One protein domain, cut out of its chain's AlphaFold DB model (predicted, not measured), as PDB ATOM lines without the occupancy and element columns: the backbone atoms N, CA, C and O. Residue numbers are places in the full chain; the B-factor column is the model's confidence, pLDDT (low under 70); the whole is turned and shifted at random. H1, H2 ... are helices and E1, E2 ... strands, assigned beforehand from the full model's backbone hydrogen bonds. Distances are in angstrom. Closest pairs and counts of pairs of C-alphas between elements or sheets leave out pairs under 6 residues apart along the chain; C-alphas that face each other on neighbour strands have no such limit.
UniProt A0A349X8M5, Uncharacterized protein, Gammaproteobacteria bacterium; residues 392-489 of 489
ATOM      1  N   LYS A 392       4.341 122.496  28.930       85.62
ATOM      2  CA  LYS A 392       2.880 122.577  29.093       85.62
ATOM      3  C   LYS A 392       2.256 123.505  28.064       85.62
ATOM      4  O   LYS A 392       2.749 124.600  27.824       85.62
ATOM      5  N   LEU A 393       1.146 123.078  27.478       88.38
ATOM      6  CA  LEU A 393       0.322 123.974  26.681       88.38
ATOM      7  C   LEU A 393      -0.377 124.996  27.591       88.38
ATOM      8  O   LEU A 393      -0.624 124.715  28.764       88.38
ATOM      9  N   ILE A 394      -0.666 126.183  27.060       88.31
ATOM     10  CA  ILE A 394      -1.559 127.149  27.719       88.31
ATOM     11  C   ILE A 394      -2.939 126.520  27.968       88.31
ATOM     12  O   ILE A 394      -3.376 125.666  27.203       88.31
ATOM     13  N   ASP A 395      -3.648 126.985  28.997       85.81
ATOM     14  CA  ASP A 395      -4.884 126.350  29.488       85.81
ATOM     15  C   ASP A 395      -6.000 126.205  28.435       85.81
ATOM     16  O   ASP A 395      -6.873 125.350  28.565       85.81
ATOM     17  N   SER A 396      -5.986 127.026  27.381       87.06
ATOM     18  CA  SER A 396      -6.950 126.961  26.277       87.06
ATOM     19  C   SER A 396      -6.624 125.908  25.213       87.06
ATOM     20  O   SER A 396      -7.360 125.802  24.236       87.06
ATOM     21  N   LEU A 397      -5.516 125.178  25.351       91.12
ATOM     22  CA  LEU A 397      -5.022 124.203  24.382       91.12
ATOM     23  C   LEU A 397      -4.920 122.807  25.016       91.12
ATOM     24  O   LEU A 397      -4.528 122.651  26.170       91.12
ATOM     25  N   ASN A 398      -5.240 121.774  24.239       92.38
ATOM     26  CA  ASN A 398      -5.169 120.369  24.637       92.38
ATOM     27  C   ASN A 398      -3.997 119.639  23.955       92.38
ATOM     28  O   ASN A 398      -3.707 119.879  22.785       92.38
ATOM     29  N   LEU A 399      -3.335 118.720  24.664       91.56
ATOM     30  CA  LEU A 399      -2.234 117.903  24.129       91.56
ATOM     31  C   LEU A 399      -2.684 116.926  23.031       91.56
ATOM     32  O   LEU A 399      -1.890 116.579  22.155       91.56
ATOM     33  N   ASN A 400      -3.942 116.488  23.097       92.88
ATOM     34  CA  ASN A 400      -4.522 115.497  22.191       92.88
ATOM     35  C   ASN A 400      -5.113 116.119  20.922       92.88
ATOM     36  O   ASN A 400      -5.406 115.396  19.971       92.88
ATOM     37  N   ASP A 401      -5.272 117.443  20.896       93.00
ATOM     38  CA  ASP A 401      -5.774 118.137  19.720       93.00
ATOM     39  C   ASP A 401      -4.680 118.232  18.658       93.00
ATOM     40  O   ASP A 401      -3.487 118.365  18.950       93.00
ATOM     41  N   ALA A 402      -5.094 118.157  17.396       92.94
ATOM     42  CA  ALA A 402      -4.194 118.353  16.276       92.94
ATOM     43  C   ALA A 402      -4.147 119.837  15.906       92.94
ATOM     44  O   ALA A 402      -5.174 120.444  15.611       92.94
ATOM     45  N   TYR A 403      -2.948 120.407  15.854       92.81
ATOM     46  CA  TYR A 403      -2.732 121.808  15.500       92.81
ATOM     47  C   TYR A 403      -2.110 121.932  14.122       92.81
ATOM     48  O   TYR A 403      -1.239 121.146  13.747       92.81
ATOM     49  N   ALA A 404      -2.538 122.951  13.386       91.69
ATOM     50  CA  ALA A 404      -1.984 123.308  12.090       91.69
ATOM     51  C   ALA A 404      -1.628 124.795  12.060       91.69
ATOM     52  O   ALA A 404      -2.195 125.599  12.804       91.69
ATOM     53  N   LEU A 405      -0.684 125.158  11.196       90.19
ATOM     54  CA  LEU A 405      -0.340 126.558  10.971       90.19
ATOM     55  C   LEU A 405      -1.271 127.178   9.927       90.19
ATOM     56  O   LEU A 405      -1.518 126.605   8.871       90.19
ATOM     57  N   LEU A 406      -1.758 128.384  10.216       86.56
ATOM     58  CA  LEU A 406      -2.474 129.242   9.270       86.56
ATOM     59  C   LEU A 406      -1.527 129.887   8.260       86.56
ATOM     60  O   LEU A 406      -1.903 130.120   7.114       86.56
ATOM     61  N   LYS A 407      -0.327 130.233   8.724       84.56
ATOM     62  CA  LYS A 407       0.750 130.846   7.950       84.56
ATOM     63  C   LYS A 407       2.088 130.536   8.605       84.56
ATOM     64  O   LYS A 407       2.136 130.171   9.780       84.56
ATOM     65  N   TRP A 408       3.167 130.704   7.851       84.75
ATOM     66  CA  TRP A 408       4.508 130.507   8.383       84.75
ATOM     67  C   TRP A 408       4.832 131.569   9.451       84.75
ATOM     68  O   TRP A 408       4.559 132.754   9.223       84.75
ATOM     69  N   PRO A 409       5.419 131.189  10.598       86.62
ATOM     70  CA  PRO A 409       5.978 132.157  11.531       86.62
ATOM     71  C   PRO A 409       7.143 132.918  10.874       86.62
ATOM     72  O   PRO A 409       7.907 132.310  10.125       86.62
ATOM     73  N   PRO A 410       7.336 134.217  11.157       83.25
ATOM     74  CA  PRO A 410       8.481 134.966  10.647       83.25
ATOM     75  C   PRO A 410       9.813 134.262  10.944       83.25
ATOM     76  O   PRO A 410      10.052 133.824  12.071       83.25
ATOM     77  N   PHE A 411      10.704 134.186   9.951       79.88
ATOM     78  CA  PHE A 411      11.988 133.481  10.079       79.88
ATOM     79  C   PHE A 411      12.870 134.023  11.208       79.88
ATOM     80  O   PHE A 411      13.583 133.255  11.856       79.88
ATOM     81  N   ASP A 412      12.771 135.322  11.494       76.69
ATOM     82  CA  ASP A 412      13.493 135.964  12.593       76.69
ATOM     83  C   ASP A 412      13.121 135.400  13.971       76.69
ATOM     84  O   ASP A 412      13.930 135.475  14.896       76.69
ATOM     85  N   LEU A 413      11.922 134.820  14.110       79.31
ATOM     86  CA  LEU A 413      11.452 134.166  15.336       79.31
ATOM     87  C   LEU A 413      11.882 132.698  15.420       79.31
ATOM     88  O   LEU A 413      12.002 132.147  16.510       79.31
ATOM     89  N   LEU A 414      12.127 132.055  14.277       80.56
ATOM     90  CA  LEU A 414      12.569 130.659  14.219       80.56
ATOM     91  C   LEU A 414      14.068 130.513  14.514       80.56
ATOM     92  O   LEU A 414      14.539 129.398  14.712       80.56
ATOM     93  N   GLU A 415      14.809 131.629  14.517       71.56
ATOM     94  CA  GLU A 415      16.236 131.739  14.866       71.56
ATOM     95  C   GLU A 415      17.160 130.744  14.145       71.56
ATOM     96  O   GLU A 415      18.271 130.475  14.593       71.56
ATOM     97  N   MET A 416      16.718 130.229  12.992       63.06
ATOM     98  CA  MET A 416      17.375 129.152  12.244       63.06
ATOM     99  C   MET A 416      17.522 127.835  13.033       63.06
ATOM    100  O   MET A 416      18.353 126.999  12.680       63.06
ATOM    101  N   ASP A 417      16.708 127.603  14.069       78.25
ATOM    102  CA  ASP A 417      16.628 126.285  14.697       78.25
ATOM    103  C   ASP A 417      15.952 125.310  13.723       78.25
ATOM    104  O   ASP A 417      14.749 125.383  13.443       78.25
ATOM    105  N   ASN A 418      16.745 124.366  13.213       80.81
ATOM    106  CA  ASN A 418      16.299 123.340  12.273       80.81
ATOM    107  C   ASN A 418      15.085 122.548  12.777       80.81
ATOM    108  O   ASN A 418      14.277 122.088  11.969       80.81
ATOM    109  N   ARG A 419      14.918 122.386  14.094       87.44
ATOM    110  CA  ARG A 419      13.758 121.698  14.677       87.44
ATOM    111  C   ARG A 419      12.501 122.544  14.536       87.44
ATOM    112  O   ARG A 419      11.471 122.016  14.128       87.44
ATOM    113  N   LEU A 420      12.587 123.848  14.798       88.69
ATOM    114  CA  LEU A 420      11.457 124.774  14.656       88.69
ATOM    115  C   LEU A 420      11.069 124.965  13.188       88.69
ATOM    116  O   LEU A 420       9.883 125.034  12.866       88.69
ATOM    117  N   LEU A 421      12.053 124.966  12.285       87.12
ATOM    118  CA  LEU A 421      11.811 124.949  10.842       87.12
ATOM    119  C   LEU A 421      11.075 123.671  10.419       87.12
ATOM    120  O   LEU A 421      10.040 123.748   9.762       87.12
ATOM    121  N   LYS A 422      11.542 122.493  10.858       88.12
ATOM    122  CA  LYS A 422      10.864 121.212  10.593       88.12
ATOM    123  C   LYS A 422       9.447 121.179  11.172       88.12
ATOM    124  O   LYS A 422       8.535 120.724  10.481       88.12
ATOM    125  N   LEU A 423       9.248 121.673  12.397       92.12
ATOM    126  CA  LEU A 423       7.923 121.793  13.016       92.12
ATOM    127  C   LEU A 423       7.013 122.703  12.194       92.12
ATOM    128  O   LEU A 423       5.897 122.296  11.878       92.12
ATOM    129  N   SER A 424       7.509 123.868  11.769       91.00
ATOM    130  CA  SER A 424       6.765 124.801  10.914       91.00
ATOM    131  C   SER A 424       6.310 124.122   9.622       91.00
ATOM    132  O   SER A 424       5.124 124.125   9.297       91.00
ATOM    133  N   THR A 425       7.218 123.423   8.936       86.62
ATOM    134  CA  THR A 425       6.894 122.675   7.715       86.62
ATOM    135  C   THR A 425       5.828 121.610   7.962       86.62
ATOM    136  O   THR A 425       4.840 121.529   7.234       86.62
ATOM    137  N   LYS A 426       5.991 120.773   8.993       88.44
ATOM    138  CA  LYS A 426       5.045 119.680   9.274       88.44
ATOM    139  C   LYS A 426       3.674 120.210   9.686       88.44
ATOM    140  O   LYS A 426       2.658 119.686   9.220       88.44
ATOM    141  N   MET A 427       3.641 121.254  10.514       91.31
ATOM    142  CA  MET A 427       2.401 121.867  10.974       91.31
ATOM    143  C   MET A 427       1.662 122.621   9.871       91.31
ATOM    144  O   MET A 427       0.434 122.630   9.892       91.31
ATOM    145  N   LEU A 428       2.370 123.214   8.904       86.25
ATOM    146  CA  LEU A 428       1.727 123.847   7.751       86.25
ATOM    147  C   LEU A 428       1.123 122.803   6.797       86.25
ATOM    148  O   LEU A 428      -0.004 122.964   6.350       86.25
ATOM    149  N   ILE A 429       1.855 121.724   6.496       81.31
ATOM    150  CA  ILE A 429       1.430 120.741   5.480       81.31
ATOM    151  C   ILE A 429       0.309 119.840   5.998       81.31
ATOM    152  O   ILE A 429      -0.673 119.605   5.302       81.31
ATOM    153  N   LYS A 430       0.489 119.253   7.186       82.06
ATOM    154  CA  LYS A 430      -0.452 118.256   7.719       82.06
ATOM    155  C   LYS A 430      -1.042 118.670   9.055       82.06
ATOM    156  O   LYS A 430      -2.139 118.230   9.369       82.06
ATOM    157  N   GLY A 431      -0.344 119.474   9.850       89.00
ATOM    158  CA  GLY A 431      -0.676 119.590  11.265       89.00
ATOM    159  C   GLY A 431      -0.442 118.271  12.010       89.00
ATOM    160  O   GLY A 431      -0.109 117.242  11.416       89.00
ATOM    161  N   GLY A 432      -0.632 118.285  13.321       91.44
ATOM    162  CA  GLY A 432      -0.452 117.097  14.154       91.44
ATOM    163  C   GLY A 432      -0.680 117.384  15.629       91.44
ATOM    164  O   GLY A 432      -0.781 118.543  16.033       91.44
ATOM    165  N   THR A 433      -0.788 116.322  16.421       95.19
ATOM    166  CA  THR A 433      -0.806 116.423  17.885       95.19
ATOM    167  C   THR A 433       0.605 116.672  18.410       95.19
ATOM    168  O   THR A 433       1.589 116.515  17.680       95.19
ATOM    169  N   VAL A 434       0.730 117.028  19.691       94.69
ATOM    170  CA  VAL A 434       2.046 117.248  20.315       94.69
ATOM    171  C   VAL A 434       2.938 116.009  20.188       94.69
ATOM    172  O   VAL A 434       4.094 116.127  19.783       94.69
ATOM    173  N   ALA A 435       2.394 114.825  20.486       94.44
ATOM    174  CA  ALA A 435       3.129 113.564  20.407       94.44
ATOM    175  C   ALA A 435       3.559 113.238  18.967       94.44
ATOM    176  O   ALA A 435       4.724 112.942  18.722       94.44
ATOM    177  N   ASP A 436       2.644 113.375  18.003       94.94
ATOM    178  CA  ASP A 436       2.916 113.103  16.589       94.94
ATOM    179  C   ASP A 436       4.021 114.012  16.024       94.94
ATOM    180  O   ASP A 436       4.950 113.558  15.350       94.94
ATOM    181  N   LEU A 437       3.950 115.309  16.328       94.88
ATOM    182  CA  LEU A 437       4.943 116.288  15.888       94.88
ATOM    183  C   LEU A 437       6.312 116.046  16.537       94.88
ATOM    184  O   LEU A 437       7.329 116.145  15.849       94.88
ATOM    185  N   ALA A 438       6.340 115.687  17.824       94.44
ATOM    186  CA  ALA A 438       7.568 115.362  18.546       94.44
ATOM    187  C   ALA A 438       8.290 114.168  17.905       94.44
ATOM    188  O   ALA A 438       9.468 114.279  17.554       94.44
ATOM    189  N   THR A 439       7.563 113.075  17.649       93.62
ATOM    190  CA  THR A 439       8.099 111.871  16.997       93.62
ATOM    191  C   THR A 439       8.577 112.158  15.575       93.62
ATOM    192  O   THR A 439       9.693 111.797  15.216       93.62
ATOM    193  N   LYS A 440       7.779 112.861  14.760       90.31
ATOM    194  CA  LYS A 440       8.122 113.149  13.353       90.31
ATOM    195  C   LYS A 440       9.327 114.068  13.180       90.31
ATOM    196  O   LYS A 440       9.981 114.011  12.139       90.31
ATOM    197  N   VAL A 441       9.565 114.968  14.131       91.50
ATOM    198  CA  VAL A 441      10.700 115.902  14.083       91.50
ATOM    199  C   VAL A 441      11.918 115.354  14.830       91.50
ATOM    200  O   VAL A 441      13.033 115.791  14.544       91.50
ATOM    201  N   GLY A 442      11.730 114.381  15.725       91.00
ATOM    202  CA  GLY A 442      12.788 113.852  16.583       91.00
ATOM    203  C   GLY A 442      13.182 114.857  17.663       91.00
ATOM    204  O   GLY A 442      14.359 115.174  17.822       91.00
ATOM    205  N   CYS A 443      12.199 115.437  18.356       91.31
ATOM    206  CA  CYS A 443      12.435 116.408  19.426       91.31
ATOM    207  C   CYS A 443      11.543 116.140  20.641       91.31
ATOM    208  O   CYS A 443      10.556 115.414  20.550       91.31
ATOM    209  N   GLU A 444      11.887 116.728  21.786       91.12
ATOM    210  CA  GLU A 444      11.088 116.568  22.998       91.12
ATOM    211  C   GLU A 444       9.686 117.192  22.852       91.12
ATOM    212  O   GLU A 444       9.560 118.304  22.325       91.12
ATOM    213  N   PRO A 445       8.632 116.570  23.422       92.50
ATOM    214  CA  PRO A 445       7.291 117.162  23.479       92.50
ATOM    215  C   PRO A 445       7.266 118.556  24.119       92.50
ATOM    216  O   PRO A 445       6.436 119.393  23.772       92.50
ATOM    217  N   SER A 446       8.207 118.831  25.029       89.56
ATOM    218  CA  SER A 446       8.378 120.125  25.693       89.56
ATOM    219  C   SER A 446       8.628 121.271  24.702       89.56
ATOM    220  O   SER A 446       8.050 122.352  24.865       89.56
ATOM    221  N   ILE A 447       9.428 121.011  23.662       89.69
ATOM    222  CA  ILE A 447       9.769 121.942  22.580       89.69
ATOM    223  C   ILE A 447       8.544 122.185  21.703       89.69
ATOM    224  O   ILE A 447       8.241 123.329  21.367       89.69
ATOM    225  N   VAL A 448       7.809 121.119  21.377       93.44
ATOM    226  CA  VAL A 448       6.582 121.206  20.577       93.44
ATOM    227  C   VAL A 448       5.520 122.037  21.300       93.44
ATOM    228  O   VAL A 448       4.935 122.929  20.691       93.44
ATOM    229  N   CYS A 449       5.323 121.822  22.605       92.56
ATOM    230  CA  CYS A 449       4.429 122.646  23.424       92.56
ATOM    231  C   CYS A 449       4.829 124.126  23.399       92.56
ATOM    232  O   CYS A 449       3.982 124.983  23.153       92.56
ATOM    233  N   GLY A 450       6.115 124.432  23.611       90.12
ATOM    234  CA  GLY A 450       6.623 125.807  23.559       90.12
ATOM    235  C   GLY A 450       6.378 126.462  22.197       90.12
ATOM    236  O   GLY A 450       5.907 127.597  22.127       90.12
ATOM    237  N   PHE A 451       6.620 125.723  21.112       92.19
ATOM    238  CA  PHE A 451       6.383 126.199  19.751       92.19
ATOM    239  C   PHE A 451       4.897 126.465  19.469       92.19
ATOM    240  O   PHE A 451       4.553 127.521  18.940       92.19
ATOM    241  N   ILE A 452       4.007 125.547  19.862       93.38
ATOM    242  CA  ILE A 452       2.553 125.705  19.710       93.38
ATOM    243  C   ILE A 452       2.054 126.912  20.507       93.38
ATOM    244  O   ILE A 452       1.287 127.708  19.971       93.38
ATOM    245  N   ASN A 453       2.512 127.091  21.748       91.31
ATOM    246  CA  ASN A 453       2.133 128.234  22.581       91.31
ATOM    247  C   ASN A 453       2.536 129.566  21.937       91.31
ATOM    248  O   ASN A 453       1.709 130.478  21.846       91.31
ATOM    249  N   ALA A 454       3.782 129.661  21.462       90.50
ATOM    250  CA  ALA A 454       4.294 130.855  20.798       90.50
ATOM    251  C   ALA A 454       3.513 131.153  19.508       90.50
ATOM    252  O   ALA A 454       3.062 132.279  19.285       90.50
ATOM    253  N   CYS A 455       3.253 130.128  18.691       91.62
ATOM    254  CA  CYS A 455       2.458 130.282  17.479       91.62
ATOM    255  C   CYS A 455       0.996 130.646  17.783       91.62
ATOM    256  O   CYS A 455       0.409 131.438  17.050       91.62
ATOM    257  N   TYR A 456       0.387 130.097  18.837       91.12
ATOM    258  CA  TYR A 456      -0.995 130.407  19.208       91.12
ATOM    259  C   TYR A 456      -1.143 131.865  19.625       91.12
ATOM    260  O   TYR A 456      -2.007 132.569  19.108       91.12
ATOM    261  N   ARG A 457      -0.263 132.344  20.512       87.62
ATOM    262  CA  ARG A 457      -0.276 133.738  20.977       87.62
ATOM    263  C   ARG A 457       0.010 134.727  19.848       87.62
ATOM    264  O   ARG A 457      -0.585 135.799  19.818       87.62
ATOM    265  N   ALA A 458       0.845 134.340  18.885       87.56
ATOM    266  CA  ALA A 458       1.096 135.126  17.680       87.56
ATOM    267  C   ALA A 458      -0.030 135.037  16.622       87.56
ATOM    268  O   ALA A 458       0.033 135.716  15.595       87.56
ATOM    269  N   GLY A 459      -1.065 134.217  16.848       88.69
ATOM    270  CA  GLY A 459      -2.186 134.041  15.922       88.69
ATOM    271  C   GLY A 459      -1.823 133.258  14.656       88.69
ATOM    272  O   GLY A 459      -2.387 133.501  13.589       88.69
ATOM    273  N   TYR A 460      -0.846 132.355  14.747       88.88
ATOM    274  CA  TYR A 460      -0.369 131.533  13.633       88.88
ATOM    275  C   TYR A 460      -0.938 130.120  13.625       88.88
ATOM    276  O   TYR A 460      -0.824 129.470  12.590       88.88
ATOM    277  N   ILE A 461      -1.544 129.633  14.711       89.44
ATOM    278  CA  ILE A 461      -2.158 128.295  14.728       89.44
ATOM    279  C   ILE A 461      -3.674 128.356  14.632       89.44
ATOM    280  O   ILE A 461      -4.313 129.336  15.009       89.44
ATOM    281  N   ILE A 462      -4.231 127.237  14.200       85.75
ATOM    282  CA  ILE A 462      -5.650 126.916  14.247       85.75
ATOM    283  C   ILE A 462      -5.797 125.441  14.637       85.75
ATOM    284  O   ILE A 462      -4.878 124.638  14.420       85.75
ATOM    285  N   ASN A 463      -6.938 125.074  15.223       82.12
ATOM    286  CA  ASN A 463      -7.254 123.665  15.408       82.12
ATOM    287  C   ASN A 463      -7.433 123.019  14.029       82.12
ATOM    288  O   ASN A 463      -8.107 123.558  13.151       82.12
ATOM    289  N   ARG A 464      -6.812 121.862  13.813       76.06
ATOM    290  CA  ARG A 464      -6.879 121.160  12.532       76.06
ATOM    291  C   ARG A 464      -8.314 120.774  12.171       76.06
ATOM    292  O   ARG A 464      -8.618 120.731  10.983       76.06
ATOM    293  N   SER A 465      -9.182 120.524  13.155       75.06
ATOM    294  CA  SER A 465     -10.613 120.279  12.915       75.06
ATOM    295  C   SER A 465     -11.309 121.441  12.210       75.06
ATOM    296  O   SER A 465     -12.276 121.228  11.484       75.06
ATOM    297  N   ASP A 466     -10.797 122.655  12.404       76.75
ATOM    298  CA  ASP A 466     -11.393 123.892  11.907       76.75
ATOM    299  C   ASP A 466     -10.776 124.313  10.563       76.75
ATOM    300  O   ASP A 466     -11.183 125.314   9.966       76.75
ATOM    301  N   LEU A 467      -9.785 123.560  10.061       70.75
ATOM    302  CA  LEU A 467      -9.218 123.798   8.742       70.75
ATOM    303  C   LEU A 467     -10.208 123.356   7.667       70.75
ATOM    304  O   LEU A 467     -10.589 122.188   7.605       70.75
ATOM    305  N   ASN A 468     -10.559 124.267   6.758       66.12
ATOM    306  CA  ASN A 468     -11.293 123.884   5.558       66.12
ATOM    307  C   ASN A 468     -10.432 122.890   4.739       66.12
ATOM    308  O   ASN A 468      -9.318 123.263   4.351       66.12
ATOM    309  N   PRO A 469     -10.904 121.658   4.464       59.12
ATOM    310  CA  PRO A 469     -10.163 120.667   3.680       59.12
ATOM    311  C   PRO A 469      -9.742 121.173   2.293       59.12
ATOM    312  O   PRO A 469      -8.696 120.755   1.800       59.12
ATOM    313  N   ASP A 470     -10.455 122.144   1.717       55.59
ATOM    314  CA  ASP A 470     -10.090 122.753   0.429       55.59
ATOM    315  C   ASP A 470      -8.751 123.524   0.480       55.59
ATOM    316  O   ASP A 470      -8.067 123.672  -0.532       55.59
ATOM    317  N   ARG A 471      -8.318 123.985   1.667       56.22
ATOM    318  CA  ARG A 471      -6.973 124.565   1.868       56.22
ATOM    319  C   ARG A 471      -5.871 123.508   1.920       56.22
ATOM    320  O   ARG A 471      -4.727 123.817   1.610       56.22
ATOM    321  N   LEU A 472      -6.206 122.280   2.316       49.62
ATOM    322  CA  LEU A 472      -5.279 121.145   2.349       49.62
ATOM    323  C   LEU A 472      -5.107 120.500   0.966       49.62
ATOM    324  O   LEU A 472      -4.104 119.835   0.727       49.62
ATOM    325  N   THR A 473      -6.049 120.696   0.042       45.41
ATOM    326  CA  THR A 473      -5.937 120.197  -1.339       45.41
ATOM    327  C   THR A 473      -5.067 121.070  -2.241       45.41
ATOM    328  O   THR A 473      -4.543 120.565  -3.228       45.41
ATOM    329  N   ASP A 474      -4.838 122.337  -1.878       48.12
ATOM    330  CA  ASP A 474      -3.897 123.227  -2.579       48.12
ATOM    331  C   ASP A 474      -2.438 123.041  -2.104       48.12
ATOM    332  O   ASP A 474      -1.521 123.753  -2.510       48.12
ATOM    333  N   VAL A 475      -2.197 122.017  -1.277       48.19
ATOM    334  CA  VAL A 475      -0.879 121.520  -0.836       48.19
ATOM    335  C   VAL A 475      -0.218 120.724  -1.977       48.19
ATOM    336  O   VAL A 475       0.373 119.662  -1.789       48.19
ATOM    337  N   SER A 476      -0.310 121.241  -3.204       49.62
ATOM    338  CA  SER A 476       0.720 120.976  -4.202       49.62
ATOM    339  C   SER A 476       2.041 121.551  -3.671       49.62
ATOM    340  O   SER A 476       2.037 122.477  -2.851       49.62
ATOM    341  N   GLY A 477       3.188 121.020  -4.110       50.66
ATOM    342  CA  GLY A 477       4.493 121.581  -3.730       50.66
ATOM    343  C   GLY A 477       4.547 123.104  -3.928       50.66
ATOM    344  O   GLY A 477       5.067 123.819  -3.073       50.66
ATOM    345  N   GLU A 478       3.885 123.612  -4.973       50.00
ATOM    346  CA  GLU A 478       3.803 125.040  -5.287       50.00
ATOM    347  C   GLU A 478       2.968 125.864  -4.294       50.00
ATOM    348  O   GLU A 478       3.348 127.002  -4.015       50.00
ATOM    349  N   GLY A 479       1.898 125.319  -3.705       56.25
ATOM    350  CA  GLY A 479       1.076 126.034  -2.717       56.25
ATOM    351  C   GLY A 479       1.779 126.211  -1.369       56.25
ATOM    352  O   GLY A 479       1.805 127.311  -0.811       56.25
ATOM    353  N   VAL A 480       2.456 125.163  -0.887       56.47
ATOM    354  CA  VAL A 480       3.293 125.231   0.329       56.47
ATOM    355  C   VAL A 480       4.464 126.188   0.114       56.47
ATOM    356  O   VAL A 480       4.764 127.015   0.973       56.47
ATOM    357  N   LEU A 481       5.097 126.122  -1.060       55.12
ATOM    358  CA  LEU A 481       6.169 127.037  -1.444       55.12
ATOM    359  C   LEU A 481       5.681 128.483  -1.577       55.12
ATOM    360  O   LEU A 481       6.419 129.390  -1.210       55.12
ATOM    361  N   GLY A 482       4.461 128.718  -2.066       60.69
ATOM    362  CA  GLY A 482       3.836 130.043  -2.089       60.69
ATOM    363  C   GLY A 482       3.686 130.626  -0.684       60.69
ATOM    364  O   GLY A 482       4.127 131.744  -0.432       60.69
ATOM    365  N   MET A 483       3.180 129.825   0.257       60.00
ATOM    366  CA  MET A 483       3.040 130.229   1.662       60.00
ATOM    367  C   MET A 483       4.383 130.488   2.355       60.00
ATOM    368  O   MET A 483       4.485 131.404   3.169       60.00
ATOM    369  N   ILE A 484       5.417 129.705   2.032       57.78
ATOM    370  CA  ILE A 484       6.781 129.938   2.525       57.78
ATOM    371  C   ILE A 484       7.362 131.220   1.912       57.78
ATOM    372  O   ILE A 484       7.940 132.026   2.632       57.78
ATOM    373  N   LYS A 485       7.189 131.446   0.601       56.59
ATOM    374  CA  LYS A 485       7.665 132.655  -0.100       56.59
ATOM    375  C   LYS A 485       7.063 133.933   0.473       56.59
ATOM    376  O   LYS A 485       7.786 134.910   0.633       56.59
ATOM    377  N   ASP A 486       5.777 133.922   0.808       58.94
ATOM    378  CA  ASP A 486       5.121 135.077   1.427       58.94
ATOM    379  C   ASP A 486       5.652 135.376   2.836       58.94
ATOM    380  O   ASP A 486       5.535 136.504   3.293       58.94
ATOM    381  N   ALA A 487       6.283 134.409   3.511       54.34
ATOM    382  CA  ALA A 487       6.941 134.628   4.801       54.34
ATOM    383  C   ALA A 487       8.357 135.218   4.689       54.34
ATOM    384  O   ALA A 487       8.919 135.648   5.696       54.34
ATOM    385  N   PHE A 488       8.940 135.205   3.486       48.59
ATOM    386  CA  PHE A 488      10.226 135.833   3.170       48.59
ATOM    387  C   PHE A 488      10.083 137.249   2.584       48.59
ATOM    388  O   PHE A 488      11.097 137.914   2.369       48.59
ATOM    389  N   ARG A 489       8.853 137.693   2.300       49.38
ATOM    390  CA  ARG A 489       8.521 139.063   1.888       49.38
ATOM    391  C   ARG A 489       8.161 139.906   3.101       49.38
ATOM    392  O   ARG A 489       8.522 141.102   3.079       49.38
TER     393      ARG A 489
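AT A GLANCE: This is residues 392 to 489 of the 489 residues of an uncharacterized protein of Gammaproteobacteria bacterium (UniProt A0A349X8M5). Three helices, H2, H3 and H4, set at wide angles to one another, form a cluster, and a tiny sheet of two strands, E1 and E2, sits beside the last part of H2 and the later part of H4. Beyond H2, the end of the chain folds back as H5 and H6, close to H2 at few points, while short H1 lies near the beginning of H2. The printed part has 98 residues, with six named helices and two named strands in the order E1, H1, H2, H3, H4, E2, H5, H6; the sheet is antiparallel and the class is mostly helix. The whole is compact, with a radius of gyration of the C-alphas of 12.6 A and spans of 34 by 29 by 24 A.

HOW THE PARTS SIT: E1, residues 403 to 405, and E2, residues 461 to 463, are antiparallel neighbours at 140 degrees. N 404 and O 462 are 3.1 A apart, and N 462 and O 404 are 3.0 A apart, both within hydrogen-bond range. The closest C-alphas of E1 and H2, residues 418 to 429, are those of Leu 405 and Leu 428, 4.7 A apart. The closest C-alphas of E2 and H4, residues 445 to 457, are those of Cys 455 and Ile 461, 5.7 A apart. H2 and H4 are close but not clearly touching, with Leu 420 and Phe 451 closest at 7.3 A between C-alphas. H3, residues 434 to 441, touches H2 at a steep tilt of 65 degrees, opposite ways; the closest C-alphas are those of Lys 422 and Val 441, 6.4 A. H4 touches H3 with residues 445 to 449 alone, only just about perpendicular at 71 degrees; the C-alphas of Ala 438 and Pro 445 are closest, 5.3 A. H1, residues 411 to 414, is close to H2 but not clearly touching, with C-alphas 414 and 420 closest at 6.0 A. H6, residues 477 to 486, is close to H2 but not clearly touching: the closest C-alphas, of Ile 429 and Val 480, are 7.1 A apart. H5, residues 469 to 473, is likewise close to H2 but not clearly touching, the closest C-alphas being those of Ile 429 and Leu 472 at 7.4 A, and it is apart from H6. Every O i to N i+4 pair is within hydrogen-bond range in H2, H3, H4, H5 and H6; H1 is too short for such a pair.

IN THESE COORDINATES: E1 begins at C-alpha 403, (-2.732, 121.808, 15.500). H4, the longest helix by residues, measures 18.4 A from first to last C-alpha, H2 16.6 A, H6 14.5 A and H3 10.7 A. H4 begins at C-alpha 445, (7.291, 117.162, 23.479), and H6 ends at C-alpha 486, (5.121, 135.077, 1.427).

THE WHOLE: The C-alphas of Asp 395 and Glu 478 are the two farthest apart, 35.9 A. The printed part has no cut, and the links between successive named elements are tight. Residue 489 is the chain's last. The mean pLDDT of the printed part is 80.1; residue 416 and residues 468 to 489 are under 70.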